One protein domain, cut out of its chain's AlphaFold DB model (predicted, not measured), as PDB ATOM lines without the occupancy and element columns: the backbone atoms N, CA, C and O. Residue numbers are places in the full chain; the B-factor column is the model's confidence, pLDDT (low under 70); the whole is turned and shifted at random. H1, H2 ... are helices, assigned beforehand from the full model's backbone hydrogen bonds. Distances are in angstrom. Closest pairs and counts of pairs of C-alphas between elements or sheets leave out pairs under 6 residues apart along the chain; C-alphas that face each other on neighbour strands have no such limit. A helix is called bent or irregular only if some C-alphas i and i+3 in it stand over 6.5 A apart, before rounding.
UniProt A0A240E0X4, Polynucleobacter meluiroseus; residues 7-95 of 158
ATOM      1  N   SER A   7     212.934 201.789 227.346       84.12
ATOM      2  CA  SER A   7     213.293 203.183 227.106       84.12
ATOM      3  C   SER A   7     213.914 203.849 228.333       84.12
ATOM      4  O   SER A   7     214.895 204.581 228.212       84.12
ATOM      5  N   LYS A   8     213.394 203.567 229.532       85.12
ATOM      6  CA  LYS A   8     213.918 204.130 230.784       85.12
ATOM      7  C   LYS A   8     215.256 203.490 231.155       85.12
ATOM      8  O   LYS A   8     216.160 204.203 231.582       85.12
ATOM      9  N   LEU A   9     215.420 202.181 230.938       87.12
ATOM     10  CA  LEU A   9     216.716 201.514 231.118       87.12
ATOM     11  C   LEU A   9     217.765 202.018 230.120       87.12
ATOM     12  O   LEU A   9     218.896 202.293 230.522       87.12
ATOM     13  N   ALA A  10     217.390 202.210 228.854       88.56
ATOM     14  CA  ALA A  10     218.263 202.790 227.840       88.56
ATOM     15  C   ALA A  10     218.693 204.218 228.217       88.56
ATOM     16  O   ALA A  10     219.878 204.541 228.148       88.56
ATOM     17  N   LEU A  11     217.769 205.049 228.711       92.44
ATOM     18  CA  LEU A  11     218.081 206.402 229.177       92.44
ATOM     19  C   LEU A  11     219.064 206.395 230.357       92.44
ATOM     20  O   LEU A  11     220.037 207.146 230.347       92.44
ATOM     21  N   ILE A  12     218.867 205.514 231.342       91.75
ATOM     22  CA  ILE A  12     219.806 205.354 232.462       91.75
ATOM     23  C   ILE A  12     221.182 204.894 231.960       91.75
ATOM     24  O   ILE A  12     222.198 205.411 232.423       91.75
ATOM     25  N   ALA A  13     221.239 203.965 231.000       91.00
ATOM     26  CA  ALA A  13     222.495 203.503 230.411       91.00
ATOM     27  C   ALA A  13     223.242 204.634 229.684       91.00
ATOM     28  O   ALA A  13     224.455 204.773 229.846       91.00
ATOM     29  N   VAL A  14     222.524 205.487 228.949       94.94
ATOM     30  CA  VAL A  14     223.089 206.676 228.293       94.94
ATOM     31  C   VAL A  14     223.617 207.671 229.325       94.94
ATOM     32  O   VAL A  14     224.765 208.104 229.227       94.94
ATOM     33  N   VAL A  15     222.836 207.991 230.364       95.06
ATOM     34  CA  VAL A  15     223.285 208.881 231.452       95.06
ATOM     35  C   VAL A  15     224.525 208.309 232.145       95.06
ATOM     36  O   VAL A  15     225.485 209.036 232.396       95.06
ATOM     37  N   ALA A  16     224.550 207.001 232.408       94.19
ATOM     38  CA  ALA A  16     225.701 206.333 233.001       94.19
ATOM     39  C   ALA A  16     226.947 206.422 232.104       94.19
ATOM     40  O   ALA A  16     228.037 206.681 232.615       94.19
ATOM     41  N   LEU A  17     226.805 206.264 230.784       93.69
ATOM     42  CA  LEU A  17     227.904 206.435 229.830       93.69
ATOM     43  C   LEU A  17     228.463 207.858 229.834       93.69
ATOM     44  O   LEU A  17     229.680 208.016 229.796       93.69
ATOM     45  N   VAL A  18     227.606 208.876 229.924       95.75
ATOM     46  CA  VAL A  18     228.033 210.283 229.949       95.75
ATOM     47  C   VAL A  18     228.736 210.633 231.262       95.75
ATOM     48  O   VAL A  18     229.802 211.239 231.250       95.75
ATOM     49  N   VAL A  19     228.161 210.240 232.399       95.81
ATOM     50  CA  VAL A  19     228.661 210.633 233.727       95.81
ATOM     51  C   VAL A  19     229.905 209.841 234.128       95.81
ATOM     52  O   VAL A  19     230.875 210.407 234.629       95.81
ATOM     53  N   VAL A  20     229.880 208.519 233.942       93.75
ATOM     54  CA  VAL A  20     230.983 207.629 234.340       93.75
ATOM     55  C   VAL A  20     232.058 207.570 233.254       93.75
ATOM     56  O   VAL A  20     233.242 207.410 233.561       93.75
ATOM     57  N   GLY A  21     231.653 207.702 231.990       95.06
ATOM     58  CA  GLY A  21     232.503 207.512 230.824       95.06
ATOM     59  C   GLY A  21     232.536 206.047 230.354       95.06
ATOM     60  O   GLY A  21     232.590 205.126 231.185       95.06
ATOM     61  N   PRO A  22     232.580 205.798 229.029       92.56
ATOM     62  CA  PRO A  22     232.573 204.447 228.453       92.56
ATOM     63  C   PRO A  22     233.776 203.595 228.883       92.56
ATOM     64  O   PRO A  22     233.661 202.383 229.031       92.56
ATOM     65  N   GLU A  23     234.922 204.215 229.164       94.12
ATOM     66  CA  GLU A  23     236.142 203.514 229.583       94.12
ATOM     67  C   GLU A  23     236.059 202.965 231.018       94.12
ATOM     68  O   GLU A  23     236.729 201.988 231.370       94.12
ATOM     69  N   ARG A  24     235.241 203.593 231.874       92.75
ATOM     70  CA  ARG A  24     235.179 203.299 233.317       92.75
ATOM     71  C   ARG A  24     233.962 202.462 233.698       92.75
ATOM     72  O   ARG A  24     234.049 201.678 234.645       92.75
ATOM     73  N   LEU A  25     232.875 202.546 232.931       93.25
ATOM     74  CA  LEU A  25     231.666 201.734 233.101       93.25
ATOM     75  C   LEU A  25     231.942 200.213 233.193       93.25
ATOM     76  O   LEU A  25     231.483 199.601 234.161       93.25
ATOM     77  N   PRO A  26     232.763 199.577 232.325       92.44
ATOM     78  CA  PRO A  26     233.036 198.139 232.432       92.44
ATOM     79  C   PRO A  26     233.768 197.767 233.726       92.44
ATOM     80  O   PRO A  26     233.586 196.669 234.258       92.44
ATOM     81  N   LYS A  27     234.583 198.675 234.275       94.75
ATOM     82  CA  LYS A  27     235.260 198.461 235.557       94.75
ATOM     83  C   LYS A  27     234.262 198.489 236.717       94.75
ATOM     84  O   LYS A  27     234.328 197.618 237.584       94.75
ATOM     85  N   VAL A  28     233.323 199.438 236.706       94.31
ATOM     86  CA  VAL A  28     232.260 199.554 237.718       94.31
ATOM     87  C   VAL A  28     231.295 198.373 237.638       94.31
ATOM     88  O   VAL A  28     231.027 197.753 238.662       94.31
ATOM     89  N   ALA A  29     230.856 197.990 236.437       94.19
ATOM     90  CA  ALA A  29     229.980 196.837 236.229       94.19
ATOM     91  C   ALA A  29     230.606 195.538 236.762       94.19
ATOM     92  O   ALA A  29     229.956 194.776 237.474       94.19
ATOM     93  N   ARG A  30     231.904 195.314 236.504       95.19
ATOM     94  CA  ARG A  30     232.643 194.171 237.072       95.19
ATOM     95  C   ARG A  30     232.708 194.218 238.596       95.19
ATOM     96  O   ARG A  30     232.598 193.178 239.239       95.19
ATOM     97  N   MET A  31     232.898 195.400 239.179       95.94
ATOM     98  CA  MET A  31     232.967 195.556 240.631       95.94
ATOM     99  C   MET A  31     231.608 195.299 241.288       95.94
ATOM    100  O   MET A  31     231.528 194.496 242.215       95.94
ATOM    101  N   ALA A  32     230.547 195.903 240.753       95.25
ATOM    102  CA  ALA A  32     229.174 195.681 241.187       95.25
ATOM    103  C   ALA A  32     228.781 194.202 241.052       95.25
ATOM    104  O   ALA A  32     228.312 193.603 242.016       95.25
ATOM    105  N   GLY A  33     229.075 193.574 239.910       96.06
ATOM    106  CA  GLY A  33     228.806 192.153 239.687       96.06
ATOM    107  C   GLY A  33     229.550 191.238 240.664       96.06
ATOM    108  O   GLY A  33     228.976 190.285 241.182       96.06
ATOM    109  N   ASN A  34     230.805 191.548 240.994       96.38
ATOM    110  CA  ASN A  34     231.580 190.761 241.955       96.38
ATOM    111  C   ASN A  34     231.087 190.929 243.406       96.38
ATOM    112  O   ASN A  34     231.264 190.026 244.224       96.38
ATOM    113  N   LEU A  35     230.496 192.077 243.747       95.94
ATOM    114  CA  LEU A  35     229.864 192.306 245.050       95.94
ATOM    115  C   LEU A  35     228.504 191.608 245.136       95.94
ATOM    116  O   LEU A  35     228.268 190.865 246.086       95.94
ATOM    117  N   LEU A  36     227.661 191.757 244.112       95.75
ATOM    118  CA  LEU A  36     226.370 191.073 244.019       95.75
ATOM    119  C   LEU A  36     226.534 189.550 244.024       95.75
ATOM    120  O   LEU A  36     225.842 188.857 244.764       95.75
ATOM    121  N   GLY A  37     227.510 189.024 243.281       94.50
ATOM    122  CA  GLY A  37     227.803 187.591 243.258       94.50
ATOM    123  C   GLY A  37     228.255 187.044 244.615       94.50
ATOM    124  O   GLY A  37     227.960 185.896 244.944       94.50
ATOM    125  N   ARG A  38     228.936 187.855 245.437       94.56
ATOM    126  CA  ARG A  38     229.248 187.487 246.826       94.56
ATOM    127  C   ARG A  38     228.007 187.541 247.705       94.56
ATOM    128  O   ARG A  38     227.738 186.568 248.400       94.56
ATOM    129  N   ALA A  39     227.237 188.625 247.639       94.00
ATOM    130  CA  ALA A  39     226.007 188.785 248.413       94.00
ATOM    131  C   ALA A  39     225.015 187.641 248.156       94.00
ATOM    132  O   ALA A  39     224.462 187.083 249.096       94.00
ATOM    133  N   GLN A  40     224.861 187.216 246.899       91.88
ATOM    134  CA  GLN A  40     224.008 186.087 246.535       91.88
ATOM    135  C   GLN A  40     224.475 184.768 247.171       91.88
ATOM    136  O   GLN A  40     223.645 183.971 247.601       91.88
ATOM    137  N   ARG A  41     225.793 184.537 247.280       90.69
ATOM    138  CA  ARG A  41     226.341 183.357 247.972       90.69
ATOM    139  C   ARG A  41     226.029 183.379 249.467       90.69
ATOM    140  O   ARG A  41     225.555 182.369 249.974       90.69
ATOM    141  N   TYR A  42     226.212 184.521 250.130       90.44
ATOM    142  CA  TYR A  42     225.843 184.686 251.542       90.44
ATOM    143  C   TYR A  42     224.343 184.485 251.764       90.44
ATOM    144  O   TYR A  42     223.939 183.800 252.696       90.44
ATOM    145  N   MET A  43     223.511 185.017 250.867       86.56
ATOM    146  CA  MET A  43     222.062 184.841 250.936       86.56
ATOM    147  C   MET A  43     221.668 183.364 250.828       86.56
ATOM    148  O   MET A  43     220.750 182.923 251.511       86.56
ATOM    149  N   ASN A  44     222.360 182.588 249.988       87.38
ATOM    150  CA  ASN A  44     222.111 181.155 249.843       87.38
ATOM    151  C   ASN A  44     222.491 180.371 251.109       87.38
ATOM    152  O   ASN A  44     221.764 179.455 251.488       87.38
ATOM    153  N   GLU A  45     223.593 180.740 251.760       84.88
ATOM    154  CA  GLU A  45     224.059 180.129 253.011       84.88
ATOM    155  C   GLU A  45     223.083 180.421 254.160       84.88
ATOM    156  O   GLU A  45     222.535 179.491 254.752       84.88
ATOM    157  N   VAL A  46     222.708 181.690 254.354       81.81
ATOM    158  CA  VAL A  46     221.716 182.097 255.365       81.81
ATOM    159  C   VAL A  46     220.352 181.471 255.085       81.81
ATOM    160  O   VAL A  46     219.700 180.959 255.989       81.81
ATOM    161  N   LYS A  47     219.917 181.427 253.822       76.62
ATOM    162  CA  LYS A  47     218.678 180.739 253.446       76.62
ATOM    163  C   LYS A  47     218.722 179.258 253.825       76.62
ATOM    164  O   LYS A  47     217.703 178.737 254.267       76.62
ATOM    165  N   SER A  48     219.860 178.581 253.668       76.38
ATOM    166  CA  SER A  48     219.995 177.163 254.022       76.38
ATOM    167  C   SER A  48     219.910 176.908 255.534       76.38
ATOM    168  O   SER A  48     219.346 175.896 255.949       76.38
ATOM    169  N   GLU A  49     220.374 177.853 256.350       74.12
ATOM    170  CA  GLU A  49     220.282 177.797 257.813       74.12
ATOM    171  C   GLU A  49     218.875 178.161 258.319       74.12
ATOM    172  O   GLU A  49     218.327 177.474 259.182       74.12
ATOM    173  N   VAL A  50     218.252 179.188 257.731       69.00
ATOM    174  CA  VAL A  50     216.950 179.734 258.157       69.00
ATOM    175  C   VAL A  50     215.767 178.883 257.683       69.00
ATOM    176  O   VAL A  50     214.813 178.692 258.434       69.00
ATOM    177  N   THR A  51     215.844 178.271 256.492       65.12
ATOM    178  CA  THR A  51     214.807 177.329 255.996       65.12
ATOM    179  C   THR A  51     214.666 176.106 256.913       65.12
ATOM    180  O   THR A  51     213.660 175.405 256.874       65.12
ATOM    181  N   ARG A  52     215.666 175.840 257.762       66.00
ATOM    182  CA  ARG A  52     215.640 174.753 258.741       66.00
ATOM    183  C   ARG A  52     214.953 175.133 260.061       66.00
ATOM    184  O   ARG A  52     214.694 174.234 260.855       66.00
ATOM    185  N   GLN A  53     214.688 176.420 260.305       58.91
ATOM    186  CA  GLN A  53     214.227 176.933 261.604       58.91
ATOM    187  C   GLN A  53     212.924 177.748 261.556       58.91
ATOM    188  O   GLN A  53     212.325 177.947 262.607       58.91
ATOM    189  N   MET A  54     212.457 178.201 260.386       60.47
ATOM    190  CA  MET A  54     211.231 179.002 260.261       60.47
ATOM    191  C   MET A  54     210.155 178.313 259.408       60.47
ATOM    192  O   MET A  54     210.458 177.605 258.446       60.47
ATOM    193  N   GLU A  55     208.892 178.528 259.774       59.16
ATOM    194  CA  GLU A  55     207.706 177.887 259.201       59.16
ATOM    195  C   GLU A  55     207.528 178.186 257.700       59.16
ATOM    196  O   GLU A  55     207.673 179.306 257.213       59.16
ATOM    197  N   VAL A  56     207.204 177.137 256.943       63.81
ATOM    198  CA  VAL A  56     207.202 177.103 255.472       63.81
ATOM    199  C   VAL A  56     206.145 178.031 254.846       63.81
ATOM    200  O   VAL A  56     206.252 178.351 253.664       63.81
ATOM    201  N   GLU A  57     205.146 178.486 255.605       64.88
ATOM    202  CA  GLU A  57     203.984 179.225 255.089       64.88
ATOM    203  C   GLU A  57     204.237 180.720 254.821       64.88
ATOM    204  O   GLU A  57     203.833 181.217 253.767       64.88
ATOM    205  N   GLU A  58     204.977 181.431 255.678       65.12
ATOM    206  CA  GLU A  58     205.279 182.860 255.463       65.12
ATOM    207  C   GLU A  58     206.288 183.067 254.322       65.12
ATOM    208  O   GLU A  58     206.121 183.945 253.469       65.12
ATOM    209  N   PHE A  59     207.287 182.182 254.214       64.62
ATOM    210  CA  PHE A  59     208.230 182.185 253.093       64.62
ATOM    211  C   PHE A  59     207.568 181.842 251.759       64.62
ATOM    212  O   PHE A  59     208.057 182.285 250.716       64.62
ATOM    213  N   LYS A  60     206.482 181.058 251.766       70.06
ATOM    214  CA  LYS A  60     205.738 180.705 250.551       70.06
ATOM    215  C   LYS A  60     204.986 181.907 249.998       70.06
ATOM    216  O   LYS A  60     205.158 182.198 248.820       70.06
ATOM    217  N   LYS A  61     204.264 182.649 250.848       75.88
ATOM    218  CA  LYS A  61     203.584 183.898 250.455       75.88
ATOM    219  C   LYS A  61     204.564 184.935 249.917       75.88
ATOM    220  O   LYS A  61     204.376 185.446 248.818       75.88
ATOM    221  N   MET A  62     205.663 185.170 250.636       72.25
ATOM    222  CA  MET A  62     206.668 186.147 250.209       72.25
ATOM    223  C   MET A  62     207.368 185.719 248.907       72.25
ATOM    224  O   MET A  62     207.702 186.556 248.063       72.25
ATOM    225  N   ARG A  63     207.567 184.405 248.702       74.31
ATOM    226  CA  ARG A  63     208.039 183.862 247.423       74.31
ATOM    227  C   ARG A  63     207.017 184.030 246.318       74.31
ATOM    228  O   ARG A  63     207.437 184.403 245.238       74.31
ATOM    229  N   GLU A  64     205.743 183.744 246.543       81.88
ATOM    230  CA  GLU A  64     204.706 183.863 245.517       81.88
ATOM    231  C   GLU A  64     204.593 185.310 245.028       81.88
ATOM    232  O   GLU A  64     204.706 185.547 243.823       81.88
ATOM    233  N   GLU A  65     204.544 186.278 245.947       78.88
ATOM    234  CA  GLU A  65     204.566 187.712 245.627       78.88
ATOM    235  C   GLU A  65     205.844 188.113 244.878       78.88
ATOM    236  O   GLU A  65     205.783 188.742 243.821       78.88
ATOM    237  N   SER A  66     207.012 187.667 245.354       77.38
ATOM    238  CA  SER A  66     208.282 187.937 244.669       77.38
ATOM    239  C   SER A  66     208.342 187.272 243.293       77.38
ATOM    240  O   SER A  66     208.854 187.862 242.353       77.38
ATOM    241  N   THR A  67     207.826 186.052 243.134       80.75
ATOM    242  CA  THR A  67     207.833 185.333 241.853       80.75
ATOM    243  C   THR A  67     206.882 185.952 240.842       80.75
ATOM    244  O   THR A  67     207.197 185.924 239.657       80.75
ATOM    245  N   ALA A  68     205.763 186.536 241.278       81.69
ATOM    246  CA  ALA A  68     204.872 187.286 240.401       81.69
ATOM    247  C   ALA A  68     205.581 188.534 239.850       81.69
ATOM    248  O   ALA A  68     205.630 188.720 238.636       81.69
ATOM    249  N   VAL A  69     206.235 189.305 240.726       77.94
ATOM    250  CA  VAL A  69     207.029 190.483 240.334       77.94
ATOM    251  C   VAL A  69     208.215 190.085 239.449       77.94
ATOM    252  O   VAL A  69     208.492 190.733 238.445       77.94
ATOM    253  N   LEU A  70     208.908 188.992 239.777       77.88
ATOM    254  CA  LEU A  70     210.033 188.495 238.983       77.88
ATOM    255  C   LEU A  70     209.599 188.006 237.599       77.88
ATOM    256  O   LEU A  70     210.328 188.255 236.649       77.88
ATOM    257  N   LYS A  71     208.437 187.354 237.460       82.94
ATOM    258  CA  LYS A  71     207.893 186.937 236.155       82.94
ATOM    259  C   LYS A  71     207.499 188.129 235.289       82.94
ATOM    260  O   LYS A  71     207.714 188.106 234.083       82.94
ATOM    261  N   GLU A  72     206.933 189.170 235.889       79.12
ATOM    262  CA  GLU A  72     206.616 190.413 235.183       79.12
ATOM    263  C   GLU A  72     207.893 191.101 234.681       79.12
ATOM    264  O   GLU A  72     207.988 191.481 233.512       79.12
ATOM    265  N   VAL A  73     208.923 191.153 235.532       78.00
ATOM    266  CA  VAL A  73     210.252 191.640 235.154       78.00
ATOM    267  C   VAL A  73     210.882 190.751 234.081       78.00
ATOM    268  O   VAL A  73     211.393 191.282 233.106       78.00
ATOM    269  N   GLU A  74     210.813 189.425 234.191       78.75
ATOM    270  CA  GLU A  74     211.339 188.485 233.192       78.75
ATOM    271  C   GLU A  74     210.681 188.690 231.827       78.75
ATOM    272  O   GLU A  74     211.395 188.838 230.841       78.75
ATOM    273  N   ASN A  75     209.352 188.810 231.774       83.62
ATOM    274  CA  ASN A  75     208.623 189.090 230.536       83.62
ATOM    275  C   ASN A  75     209.023 190.445 229.931       83.62
ATOM    276  O   ASN A  75     209.208 190.544 228.718       83.62
ATOM    277  N   SER A  76     209.207 191.476 230.766       76.75
ATOM    278  CA  SER A  76     209.700 192.787 230.318       76.75
ATOM    279  C   SER A  76     211.158 192.732 229.841       76.75
ATOM    280  O   SER A  76     211.531 193.377 228.865       76.75
ATOM    281  N   ILE A  77     211.998 191.908 230.474       79.88
ATOM    282  CA  ILE A  77     213.390 191.695 230.070       79.88
ATOM    283  C   ILE A  77     213.440 190.898 228.761       79.88
ATOM    284  O   ILE A  77     214.243 191.197 227.891       79.88
ATOM    285  N   GLN A  78     212.577 189.907 228.567       82.06
ATOM    286  CA  GLN A  78     212.546 189.129 227.332       82.06
ATOM    287  C   GLN A  78     212.085 189.970 226.140       82.06
ATOM    288  O   GLN A  78     212.690 189.889 225.073       82.06
ATOM    289  N   SER A  79     211.063 190.815 226.319       78.00
ATOM    290  CA  SER A  79     210.623 191.737 225.266       78.00
ATOM    291  C   SER A  79     211.686 192.797 224.954       78.00
ATOM    292  O   SER A  79     212.004 192.999 223.784       78.00
ATOM    293  N   THR A  80     212.317 193.385 225.978       75.50
ATOM    294  CA  THR A  80     213.429 194.343 225.806       75.50
ATOM    295  C   THR A  80     214.660 193.719 225.151       75.50
ATOM    296  O   THR A  80     215.289 194.351 224.309       75.50
ATOM    297  N   VAL A  81     215.021 192.485 225.509       79.81
ATOM    298  CA  VAL A  81     216.159 191.761 224.923       79.81
ATOM    299  C   VAL A  81     215.875 191.395 223.472       79.81
ATOM    300  O   VAL A  81     216.777 191.491 222.646       79.81
ATOM    301  N   ASN A  82     214.642 191.013 223.132       82.00
ATOM    302  CA  ASN A  82     214.262 190.763 221.742       82.00
ATOM    303  C   ASN A  82     214.320 192.049 220.906       82.00
ATOM    304  O   ASN A  82     214.898 192.033 219.823       82.00
ATOM    305  N   GLU A  83     213.809 193.167 221.422       75.44
ATOM    306  CA  GLU A  83     213.900 194.480 220.772       75.44
ATOM    307  C   GLU A  83     215.364 194.931 220.615       75.44
ATOM    308  O   GLU A  83     215.790 195.312 219.525       75.44
ATOM    309  N   ALA A  84     216.178 194.784 221.664       75.69
ATOM    310  CA  ALA A  84     217.606 195.087 221.620       75.69
ATOM    311  C   ALA A  84     218.357 194.196 220.623       75.69
ATOM    312  O   ALA A  84     219.197 194.701 219.888       75.69
ATOM    313  N   ASN A  85     218.061 192.894 220.557       78.38
ATOM    314  CA  ASN A  85     218.678 191.992 219.585       78.38
ATOM    315  C   ASN A  85     218.340 192.391 218.147       78.38
ATOM    316  O   ASN A  85     219.244 192.388 217.323       78.38
ATOM    317  N   ILE A  86     217.090 192.772 217.859       79.31
ATOM    318  CA  ILE A  86     216.669 193.218 216.521       79.31
ATOM    319  C   ILE A  86     217.415 194.501 216.116       79.31
ATOM    320  O   ILE A  86     217.982 194.571 215.026       79.31
ATOM    321  N   HIS A  87     217.488 195.494 217.009       70.75
ATOM    322  CA  HIS A  87     218.215 196.742 216.744       70.75
ATOM    323  C   HIS A  87     219.736 196.548 216.655       70.75
ATOM    324  O   HIS A  87     220.400 197.201 215.853       70.75
ATOM    325  N   LEU A  88     220.301 195.643 217.458       71.69
ATOM    326  CA  LEU A  88     221.725 195.320 217.414       71.69
ATOM    327  C   LEU A  88     222.092 194.504 216.175       71.69
ATOM    328  O   LEU A  88     223.173 194.729 215.645       71.69
ATOM    329  N   SER A  89     221.237 193.590 215.702       70.31
ATOM    330  CA  SER A  89     221.492 192.841 214.465       70.31
ATOM    331  C   SER A  89     221.507 193.754 213.241       70.31
ATOM    332  O   SER A  89     222.405 193.634 212.416       70.31
ATOM    333  N   ASP A  90     220.593 194.725 213.177       64.44
ATOM    334  CA  ASP A  90     220.521 195.693 212.073       64.44
ATOM    335  C   ASP A  90     221.742 196.641 212.075       64.44
ATOM    336  O   ASP A  90     222.337 196.948 211.043       64.44
ATOM    337  N   GLN A  91     222.217 197.029 213.266       61.41
ATOM    338  CA  GLN A  91     223.457 197.793 213.420       61.41
ATOM    339  C   GLN A  91     224.715 196.942 213.144       61.41
ATOM    340  O   GLN A  91     225.703 197.463 212.619       61.41
ATOM    341  N   ALA A  92     224.709 195.649 213.482       59.47
ATOM    342  CA  ALA A  92     225.841 194.745 213.280       59.47
ATOM    343  C   ALA A  92     226.133 194.494 211.793       59.47
ATOM    344  O   ALA A  92     227.304 194.427 211.426       59.47
ATOM    345  N   ASP A  93     225.106 194.463 210.939       58.12
ATOM    346  CA  ASP A  93     225.283 194.351 209.485       58.12
ATOM    347  C   ASP A  93     225.890 195.626 208.859       58.12
ATOM    348  O   ASP A  93     226.577 195.556 207.840       58.12
ATOM    349  N   THR A  94     225.735 196.796 209.496       56.06
ATOM    350  CA  THR A  94     226.372 198.056 209.041       56.06
ATOM    351  C   THR A  94     227.815 198.240 209.526       56.06
ATOM    352  O   THR A  94     228.590 198.974 208.912       56.06
ATOM    353  N   LEU A  95     228.210 197.550 210.599       52.91
ATOM    354  CA  LEU A  95     229.575 197.521 211.130       52.91
ATOM    355  C   LEU A  95     230.226 196.175 210.801       52.91
ATOM    356  O   LEU A  95     230.594 195.420 211.703       52.91
TER     357      LEU A  95
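Overview. This is residues 7 to 95 of the 158 residues of a protein of Polynucleobacter meluiroseus (UniProt A0A240E0X4). Three helices make a long, open frame with an empty middle: H2 and H3 are its two long sides, joined at one end by the tight link of residues 51 to 55, and the shorter H1 stands across the other end. H3, the longest helix, folds back past H1, and its last stretch, residues 85 to 94, sticks out beyond the frame together with Leu 95. The printed part has 89 residues, with three named helices in the order H1, H2, H3 and no named strand; the class is all helix. The whole is extended, with a radius of gyration of the C-alphas of 18.7 A, and the C-alphas span 57 by 27 by 21 A along their three main axes.

Arrangement. Begin at the first printed residue with H1, residues 7 to 20, and go on through a tight link of 4 residues to H2, residues 25 to 50. Look at Leu 17 and Leu 25, the closest residues of this pair: their C-alphas are 6.9 A apart. H1 and H2 are close but not clearly touching, with 2 pairs of C-alphas within 8 A. Their lines stand at a steep tilt of 62 degrees, and they run opposite ways. Their centres are 23.2 A apart. After H2, a tight link of 5 residues leads to H3, residues 56 to 94. H2 and H3 are apart, with no C-alpha of the one within 8 A of the other, and H1 and H3 are apart too. Along the backbone, every O i to N i+4 pair is within hydrogen-bond range in H1 and H2; in H3, 34 of 35 are.

Along the chain. Find C-alpha 7 at (213.293, 203.183, 227.106), where H1 begins; its 14 residues run 19.6 A to C-alpha 20. H2 starts at C-alpha 25, at (231.666, 201.734, 233.101), and its 26 residues cover 36.4 A to C-alpha 50. From C-alpha 56 at (207.202, 177.103, 255.472), the 39 residues of H3 run 54.4 A to C-alpha 94 at (226.372, 198.056, 209.041). The three helices are not bent.

Size, cuts and confidence. The two C-alphas farthest apart are those of Gln 53 and Thr 94, at 57.9 A, while those of Ser 7 and Leu 95, the first and last printed, are 23.5 A apart. The printed part has no cut, and both links are tight. Residues 29 to 50 of H2 and residues 60 to 79 of H3 are among those that stand free. The mean pLDDT of the printed part is 81.3; look for values under 70 at residues 50 to 59 and 90 to 95, where the model's confidence is low.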